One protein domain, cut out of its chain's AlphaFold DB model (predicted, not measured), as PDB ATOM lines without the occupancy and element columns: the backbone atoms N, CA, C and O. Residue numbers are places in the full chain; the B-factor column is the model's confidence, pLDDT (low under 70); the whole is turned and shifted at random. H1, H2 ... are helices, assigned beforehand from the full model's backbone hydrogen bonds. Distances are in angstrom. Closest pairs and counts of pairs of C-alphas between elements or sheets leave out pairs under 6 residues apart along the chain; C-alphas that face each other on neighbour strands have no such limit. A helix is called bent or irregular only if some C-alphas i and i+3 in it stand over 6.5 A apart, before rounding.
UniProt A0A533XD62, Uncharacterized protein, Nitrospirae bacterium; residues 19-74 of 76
ATOM      1  N   TYR A  19      19.654  36.430  -7.342       84.50
ATOM      2  CA  TYR A  19      20.585  37.418  -6.815       84.50
ATOM      3  C   TYR A  19      21.061  38.372  -7.907       84.50
ATOM      4  O   TYR A  19      21.483  37.945  -8.980       84.50
ATOM      5  N   GLN A  20      21.060  39.666  -7.600       88.19
ATOM      6  CA  GLN A  20      21.683  40.706  -8.410       88.19
ATOM      7  C   GLN A  20      22.363  41.711  -7.477       88.19
ATOM      8  O   GLN A  20      21.782  42.160  -6.488       88.19
ATOM      9  N   LYS A  21      23.618  42.067  -7.769       87.31
ATOM     10  CA  LYS A  21      24.384  42.998  -6.930       87.31
ATOM     11  C   LYS A  21      23.705  44.374  -6.913       87.31
ATOM     12  O   LYS A  21      23.488  44.962  -7.967       87.31
ATOM     13  N   GLY A  22      23.436  44.897  -5.717       87.12
ATOM     14  CA  GLY A  22      22.831  46.222  -5.527       87.12
ATOM     15  C   GLY A  22      21.301  46.248  -5.582       87.12
ATOM     16  O   GLY A  22      20.729  47.329  -5.499       87.12
ATOM     17  N   LYS A  23      20.648  45.087  -5.691       87.06
ATOM     18  CA  LYS A  23      19.192  44.940  -5.629       87.06
ATOM     19  C   LYS A  23      18.783  44.292  -4.311       87.06
ATOM     20  O   LYS A  23      19.479  43.415  -3.799       87.06
ATOM     21  N   THR A  24      17.665  44.744  -3.763       88.50
ATOM     22  CA  THR A  24      17.050  44.164  -2.569       88.50
ATOM     23  C   THR A  24      16.150  42.986  -2.937       88.50
ATOM     24  O   THR A  24      15.830  42.756  -4.105       88.50
ATOM     25  N   GLU A  25      15.709  42.238  -1.929       84.19
ATOM     26  CA  GLU A  25      14.704  41.187  -2.107       84.19
ATOM     27  C   GLU A  25      13.376  41.746  -2.641       84.19
ATOM     28  O   GLU A  25      12.764  41.146  -3.521       84.19
ATOM     29  N   ALA A  26      12.972  42.934  -2.182       86.25
ATOM     30  CA  ALA A  26      11.774  43.606  -2.679       86.25
ATOM     31  C   ALA A  26      11.884  43.924  -4.179       86.25
ATOM     32  O   ALA A  26      10.944  43.671  -4.929       86.25
ATOM     33  N   ASP A  27      13.049  44.399  -4.633       88.62
ATOM     34  CA  ASP A  27      13.278  44.640  -6.061       88.62
ATOM     35  C   ASP A  27      13.182  43.341  -6.870       88.62
ATOM     36  O   ASP A  27      12.563  43.314  -7.929       88.62
ATOM     37  N   MET A  28      13.751  42.247  -6.349       88.81
ATOM     38  CA  MET A  28      13.670  40.924  -6.976       88.81
ATOM     39  C   MET A  28      12.224  40.442  -7.118       88.81
ATOM     40  O   MET A  28      11.855  39.929  -8.175       88.81
ATOM     41  N   GLN A  29      11.390  40.631  -6.093       88.00
ATOM     42  CA  GLN A  29       9.978  40.250  -6.149       88.00
ATOM     43  C   GLN A  29       9.195  41.077  -7.176       88.00
ATOM     44  O   GLN A  29       8.368  40.509  -7.894       88.00
ATOM     45  N   ILE A  30       9.474  42.381  -7.289       89.75
ATOM     46  CA  ILE A  30       8.882  43.257  -8.314       89.75
ATOM     47  C   ILE A  30       9.290  42.777  -9.710       89.75
ATOM     48  O   ILE A  30       8.430  42.503 -10.546       89.75
ATOM     49  N   ASP A  31      10.590  42.592  -9.939       91.69
ATOM     50  CA  ASP A  31      11.135  42.152 -11.223       91.69
ATOM     51  C   ASP A  31      10.604  40.758 -11.624       91.69
ATOM     52  O   ASP A  31      10.262  40.515 -12.786       91.69
ATOM     53  N   ARG A  32      10.443  39.851 -10.652       87.31
ATOM     54  CA  ARG A  32       9.809  38.543 -10.855       87.31
ATOM     55  C   ARG A  32       8.330  38.677 -11.196       87.31
ATOM     56  O   ARG A  32       7.858  37.982 -12.093       87.31
ATOM     57  N   TYR A  33       7.594  39.544 -10.504       88.19
ATOM     58  CA  TYR A  33       6.184  39.789 -10.791       88.19
ATOM     59  C   TYR A  33       5.985  40.317 -12.217       88.19
ATOM     60  O   TYR A  33       5.121  39.808 -12.938       88.19
ATOM     61  N   GLU A  34       6.823  41.256 -12.659       89.81
ATOM     62  CA  GLU A  34       6.833  41.750 -14.039       89.81
ATOM     63  C   GLU A  34       7.038  40.607 -15.037       89.81
ATOM     64  O   GLU A  34       6.195  40.398 -15.908       89.81
ATOM     65  N   CYS A  35       8.071  39.779 -14.837       89.00
ATOM     66  CA  CYS A  35       8.310  38.605 -15.674       89.00
ATOM     67  C   CYS A  35       7.104  37.656 -15.709       89.00
ATOM     68  O   CYS A  35       6.699  37.193 -16.771       89.00
ATOM     69  N   THR A  36       6.481  37.363 -14.564       86.00
ATOM     70  CA  THR A  36       5.287  36.501 -14.544       86.00
ATOM     71  C   THR A  36       4.084  37.135 -15.239       86.00
ATOM     72  O   THR A  36       3.262  36.412 -15.801       86.00
ATOM     73  N   THR A  37       3.982  38.466 -15.240       85.38
ATOM     74  CA  THR A  37       2.915  39.205 -15.923       85.38
ATOM     75  C   THR A  37       3.096  39.144 -17.438       85.38
ATOM     76  O   THR A  37       2.144  38.806 -18.134       85.38
ATOM     77  N   GLU A  38       4.318  39.342 -17.942       85.19
ATOM     78  CA  GLU A  38       4.640  39.155 -19.367       85.19
ATOM     79  C   GLU A  38       4.323  37.728 -19.841       85.19
ATOM     80  O   GLU A  38       3.757  37.508 -20.914       85.19
ATOM     81  N   LEU A  39       4.646  36.730 -19.016       83.50
ATOM     82  CA  LEU A  39       4.354  35.332 -19.332       83.50
ATOM     83  C   LEU A  39       2.866  35.013 -19.246       83.50
ATOM     84  O   LEU A  39       2.380  34.190 -20.020       83.50
ATOM     85  N   ARG A  40       2.118  35.668 -18.358       79.00
ATOM     86  CA  ARG A  40       0.660  35.539 -18.305       79.00
ATOM     87  C   ARG A  40       0.016  35.990 -19.615       79.00
ATOM     88  O   ARG A  40      -0.931  35.346 -20.056       79.00
ATOM     89  N   ASP A  41       0.540  37.029 -20.257       78.06
ATOM     90  CA  ASP A  41       0.028  37.489 -21.552       78.06
ATOM     91  C   ASP A  41       0.358  36.490 -22.675       78.06
ATOM     92  O   ASP A  41      -0.462  36.252 -23.560       78.06
ATOM     93  N   LYS A  42       1.523  35.829 -22.598       78.69
ATOM     94  CA  LYS A  42       1.948  34.784 -23.545       78.69
ATOM     95  C   LYS A  42       1.177  33.466 -23.392       78.69
ATOM     96  O   LYS A  42       0.856  32.831 -24.393       78.69
ATOM     97  N   TYR A  43       0.916  33.033 -22.158       77.56
ATOM     98  CA  TYR A  43       0.326  31.724 -21.842       77.56
ATOM     99  C   TYR A  43      -1.163  31.785 -21.461       77.56
ATOM    100  O   TYR A  43      -1.797  30.747 -21.288       77.56
ATOM    101  N   GLY A  44      -1.747  32.978 -21.357       71.88
ATOM    102  CA  GLY A  44      -3.146  33.193 -20.999       71.88
ATOM    103  C   GLY A  44      -3.420  33.154 -19.490       71.88
ATOM    104  O   GLY A  44      -2.728  32.501 -18.710       71.88
ATOM    105  N   MET A  45      -4.504  33.829 -19.084       57.84
ATOM    106  CA  MET A  45      -4.925  34.046 -17.685       57.84
ATOM    107  C   MET A  45      -5.133  32.750 -16.867       57.84
ATOM    108  O   MET A  45      -5.075  32.794 -15.640       57.84
ATOM    109  N   TYR A  46      -5.317  31.607 -17.541       53.97
ATOM    110  CA  TYR A  46      -5.518  30.271 -16.957       53.97
ATOM    111  C   TYR A  46      -4.571  29.191 -17.528       53.97
ATOM    112  O   TYR A  46      -4.728  28.019 -17.196       53.97
ATOM    113  N   GLY A  47      -3.638  29.544 -18.424       48.66
ATOM    114  CA  GLY A  47      -3.087  28.585 -19.396       48.66
ATOM    115  C   GLY A  47      -1.651  28.100 -19.183       48.66
ATOM    116  O   GLY A  47      -1.223  27.195 -19.894       48.66
ATOM    117  N   ALA A  48      -0.917  28.605 -18.196       54.25
ATOM    118  CA  ALA A  48       0.313  27.950 -17.762       54.25
ATOM    119  C   ALA A  48       0.097  27.345 -16.383       54.25
ATOM    120  O   ALA A  48      -0.056  28.062 -15.392       54.25
ATOM    121  N   ASP A  49       0.165  26.015 -16.308       64.31
ATOM    122  CA  ASP A  49       0.695  25.397 -15.103       64.31
ATOM    123  C   ASP A  49       2.007  26.133 -14.800       64.31
ATOM    124  O   ASP A  49       2.936  26.130 -15.616       64.31
ATOM    125  N   LYS A  50       2.055  26.839 -13.666       64.94
ATOM    126  CA  LYS A  50       3.243  27.587 -13.224       64.94
ATOM    127  C   LYS A  50       4.450  26.659 -13.043       64.94
ATOM    128  O   LYS A  50       5.572  27.140 -12.930       64.94
ATOM    129  N   ASN A  51       4.212  25.347 -13.050       68.19
ATOM    130  CA  ASN A  51       5.210  24.291 -12.997       68.19
ATOM    131  C   ASN A  51       5.496  23.661 -14.368       68.19
ATOM    132  O   ASN A  51       6.330  22.761 -14.462       68.19
ATOM    133  N   SER A  52       4.834  24.105 -15.444       77.06
ATOM    134  CA  SER A  52       5.153  23.624 -16.786       77.06
ATOM    135  C   SER A  52       6.612  23.966 -17.114       77.06
ATOM    136  O   SER A  52       7.051  25.099 -16.882       77.06
ATOM    137  N   PRO A  53       7.387  23.023 -17.681       79.88
ATOM    138  CA  PRO A  53       8.801  23.253 -17.968       79.88
ATOM    139  C   PRO A  53       9.050  24.482 -18.851       79.88
ATOM    140  O   PRO A  53      10.032  25.193 -18.655       79.88
ATOM    141  N   ALA A  54       8.142  24.757 -19.793       82.81
ATOM    142  CA  ALA A  54       8.216  25.920 -20.673       82.81
ATOM    143  C   ALA A  54       8.045  27.242 -19.908       82.81
ATOM    144  O   ALA A  54       8.838  28.162 -20.096       82.81
ATOM    145  N   TYR A  55       7.069  27.320 -18.996       84.00
ATOM    146  CA  TYR A  55       6.855  28.505 -18.164       84.00
ATOM    147  C   TYR A  55       8.054  28.776 -17.250       84.00
ATOM    148  O   TYR A  55       8.538  29.903 -17.179       84.00
ATOM    149  N   VAL A  56       8.571  27.737 -16.586       83.12
ATOM    150  CA  VAL A  56       9.735  27.859 -15.694       83.12
ATOM    151  C   VAL A  56      10.978  28.295 -16.475       83.12
ATOM    152  O   VAL A  56      11.719  29.169 -16.021       83.12
ATOM    153  N   ALA A  57      11.200  27.731 -17.666       85.94
ATOM    154  CA  ALA A  57      12.315  28.112 -18.529       85.94
ATOM    155  C   ALA A  57      12.211  29.570 -18.998       85.94
ATOM    156  O   ALA A  57      13.198  30.303 -18.926       85.94
ATOM    157  N   ASP A  58      11.027  30.010 -19.423       88.94
ATOM    158  CA  ASP A  58      10.806  31.389 -19.855       88.94
ATOM    159  C   ASP A  58      10.941  32.388 -18.695       88.94
ATOM    160  O   ASP A  58      11.563  33.440 -18.858       88.94
ATOM    161  N   LEU A  59      10.434  32.046 -17.505       88.38
ATOM    162  CA  LEU A  59      10.596  32.863 -16.298       88.38
ATOM    163  C   LEU A  59      12.075  33.014 -15.949       88.38
ATOM    164  O   LEU A  59      12.548  34.123 -15.703       88.38
ATOM    165  N   ARG A  60      12.829  31.914 -16.007       88.12
ATOM    166  CA  ARG A  60      14.281  31.928 -15.823       88.12
ATOM    167  C   ARG A  60      14.978  32.826 -16.839       88.12
ATOM    168  O   ARG A  60      15.826  33.622 -16.450       88.12
ATOM    169  N   GLN A  61      14.627  32.728 -18.119       89.62
ATOM    170  CA  GLN A  61      15.200  33.593 -19.153       89.62
ATOM    171  C   GLN A  61      14.884  35.070 -18.903       89.62
ATOM    172  O   GLN A  61      15.761  35.914 -19.083       89.62
ATOM    173  N   CYS A  62      13.671  35.392 -18.453       91.38
ATOM    174  CA  CYS A  62      13.301  36.763 -18.110       91.38
ATOM    175  C   CYS A  62      14.143  37.311 -16.945       91.38
ATOM    176  O   CYS A  62      14.746  38.378 -17.070       91.38
ATOM    177  N   MET A  63      14.285  36.546 -15.858       91.69
ATOM    178  CA  MET A  63      15.109  36.948 -14.711       91.69
ATOM    179  C   MET A  63      16.587  37.128 -15.095       91.69
ATOM    180  O   MET A  63      17.212  38.118 -14.711       91.69
ATOM    181  N   ILE A  64      17.136  36.229 -15.922       90.88
ATOM    182  CA  ILE A  64      18.511  36.340 -16.436       90.88
ATOM    183  C   ILE A  64      18.684  37.604 -17.287       90.88
ATOM    184  O   ILE A  64      19.672  38.318 -17.123       90.88
ATOM    185  N   LYS A  65      17.722  37.930 -18.163       92.25
ATOM    186  CA  LYS A  65      17.752  39.163 -18.973       92.25
ATOM    187  C   LYS A  65      17.740  40.431 -18.121       92.25
ATOM    188  O   LYS A  65      18.375  41.411 -18.498       92.25
ATOM    189  N   LYS A  66      17.061  40.407 -16.972       90.25
ATOM    190  CA  LYS A  66      17.073  41.500 -15.984       90.25
ATOM    191  C   LYS A  66      18.381  41.579 -15.174       90.25
ATOM    192  O   LYS A  66      18.600  42.549 -14.452       90.25
ATOM    193  N   GLY A  67      19.281  40.607 -15.339       90.75
ATOM    194  CA  GLY A  67      20.599  40.580 -14.705       90.75
ATOM    195  C   GLY A  67      20.645  39.812 -13.386       90.75
ATOM    196  O   GLY A  67      21.611  39.965 -12.637       90.75
ATOM    197  N   TYR A  68      19.627  39.000 -13.096       90.50
ATOM    198  CA  TYR A  68      19.624  38.120 -11.935       90.50
ATOM    199  C   TYR A  68      20.318  36.790 -12.234       90.50
ATOM    200  O   TYR A  68      20.086  36.151 -13.260       90.50
ATOM    201  N   THR A  69      21.104  36.323 -11.269       87.50
ATOM    202  CA  THR A  69      21.712  34.993 -11.260       87.50
ATOM    203  C   THR A  69      20.997  34.126 -10.236       87.50
ATOM    204  O   THR A  69      20.778  34.551  -9.101       87.50
ATOM    205  N   ARG A  70      20.639  32.894 -10.599       81.12
ATOM    206  CA  ARG A  70      20.030  31.953  -9.654       81.12
ATOM    207  C   ARG A  70      21.107  31.404  -8.720       81.12
ATOM    208  O   ARG A  70      22.128  30.911  -9.194       81.12
ATOM    209  N   LEU A  71      20.894  31.442  -7.404       68.62
ATOM    210  CA  LEU A  71      21.896  30.956  -6.443       68.62
ATOM    211  C   LEU A  71      22.230  29.471  -6.624       68.62
ATOM    212  O   LEU A  71      23.367  29.066  -6.387       68.62
ATOM    213  N   GLU A  72      21.281  28.654  -7.081       64.50
ATOM    214  CA  GLU A  72      21.550  27.246  -7.402       64.50
ATOM    215  C   GLU A  72      22.628  27.079  -8.484       64.50
ATOM    216  O   GLU A  72      23.395  26.121  -8.439       64.50
ATOM    217  N   ASP A  73      22.743  28.036  -9.410       59.44
ATOM    218  CA  ASP A  73      23.763  28.013 -10.463       59.44
ATOM    219  C   ASP A  73      25.139  28.480  -9.950       59.44
ATOM    220  O   ASP A  73      26.153  28.184 -10.573       59.44
ATOM    221  N   THR A  74      25.193  29.169  -8.803       54.56
ATOM    222  CA  THR A  74      26.449  29.638  -8.179       54.56
ATOM    223  C   THR A  74      27.121  28.603  -7.271       54.56
ATOM    224  O   THR A  74      28.210  28.855  -6.767       54.56
TER     225      THR A  74
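What this domain is: This is residues 19 to 74 of the 76 residues of an uncharacterized protein of Nitrospirae bacterium (UniProt A0A533XD62). A long helix, H1, makes most of the length of this model, and a shorter helix, H2, folds back across its middle part at a steep angle. A loop, residues 44 to 52, joins the two helices at one end of the model, and a very short last helix, H3, lies away from both helices at the other end. The printed part has 56 residues, with three named helices in the order H1, H2, H3 and no named strand; the class is all helix, with 36 residues in the named helices. The whole is compact, with a radius of gyration of the C-alphas of 11.7 A, yet elongated in outline, with spans of 34 by 21 by 15 A.

Where its parts are: The printed part begins at Tyr 19, with its C-alpha at (20.585, 37.418, -6.815). H1 runs from Glu 25, C-alpha at (14.704, 41.187, -2.107), to Tyr 43, C-alpha at (0.326, 31.724, -21.842); it is the longest helix, with 19 residues and 26.2 A from first to last C-alpha. H2, residues 53 to 65, has 13 residues and measures 18.3 A. H3, residues 71 to 74, has four residues and measures 5.0 A; it ends with C-alpha 74 at (26.449, 29.638, -8.179).

How they stand to each other: H1 and H2 touch, with 10 pairs of C-alphas within 8 A. Their closest C-alphas are those of Cys 35 and Cys 62, 5.9 A apart. H1 touches H2 with residues 31 to 39 alone. The two run opposite ways at a steep tilt of 49 degrees, and their centres are 10.2 A apart. H3 touches no helix: it is apart from H1, and it is apart from H2, which it follows in the chain. In H1 and H2 every pair of O i and N i+4 is within hydrogen-bond range. H3 is too short for such a pair; its one pair of O i and N i+3 is within range. No helix is bent or irregular.

The domain as a whole: The two C-alphas farthest apart are those of Gly 22 and Tyr 46, at 34.5 A. The first and last printed C-alphas, those of Tyr 19 and Thr 74, are 9.8 A apart. The printed part runs from residue 19 to residue 74 without a cut. The link from H1 to H2, with nine residues between them, is short, the link from H2 to H3, with five, is tight, and no link is long. The mean pLDDT of the printed part is 80.9. Confidence is low, under 70, at residues 45 to 51, between H1 and H2, and at residues 71 to 74, which make up H3, with a mean pLDDT of 62.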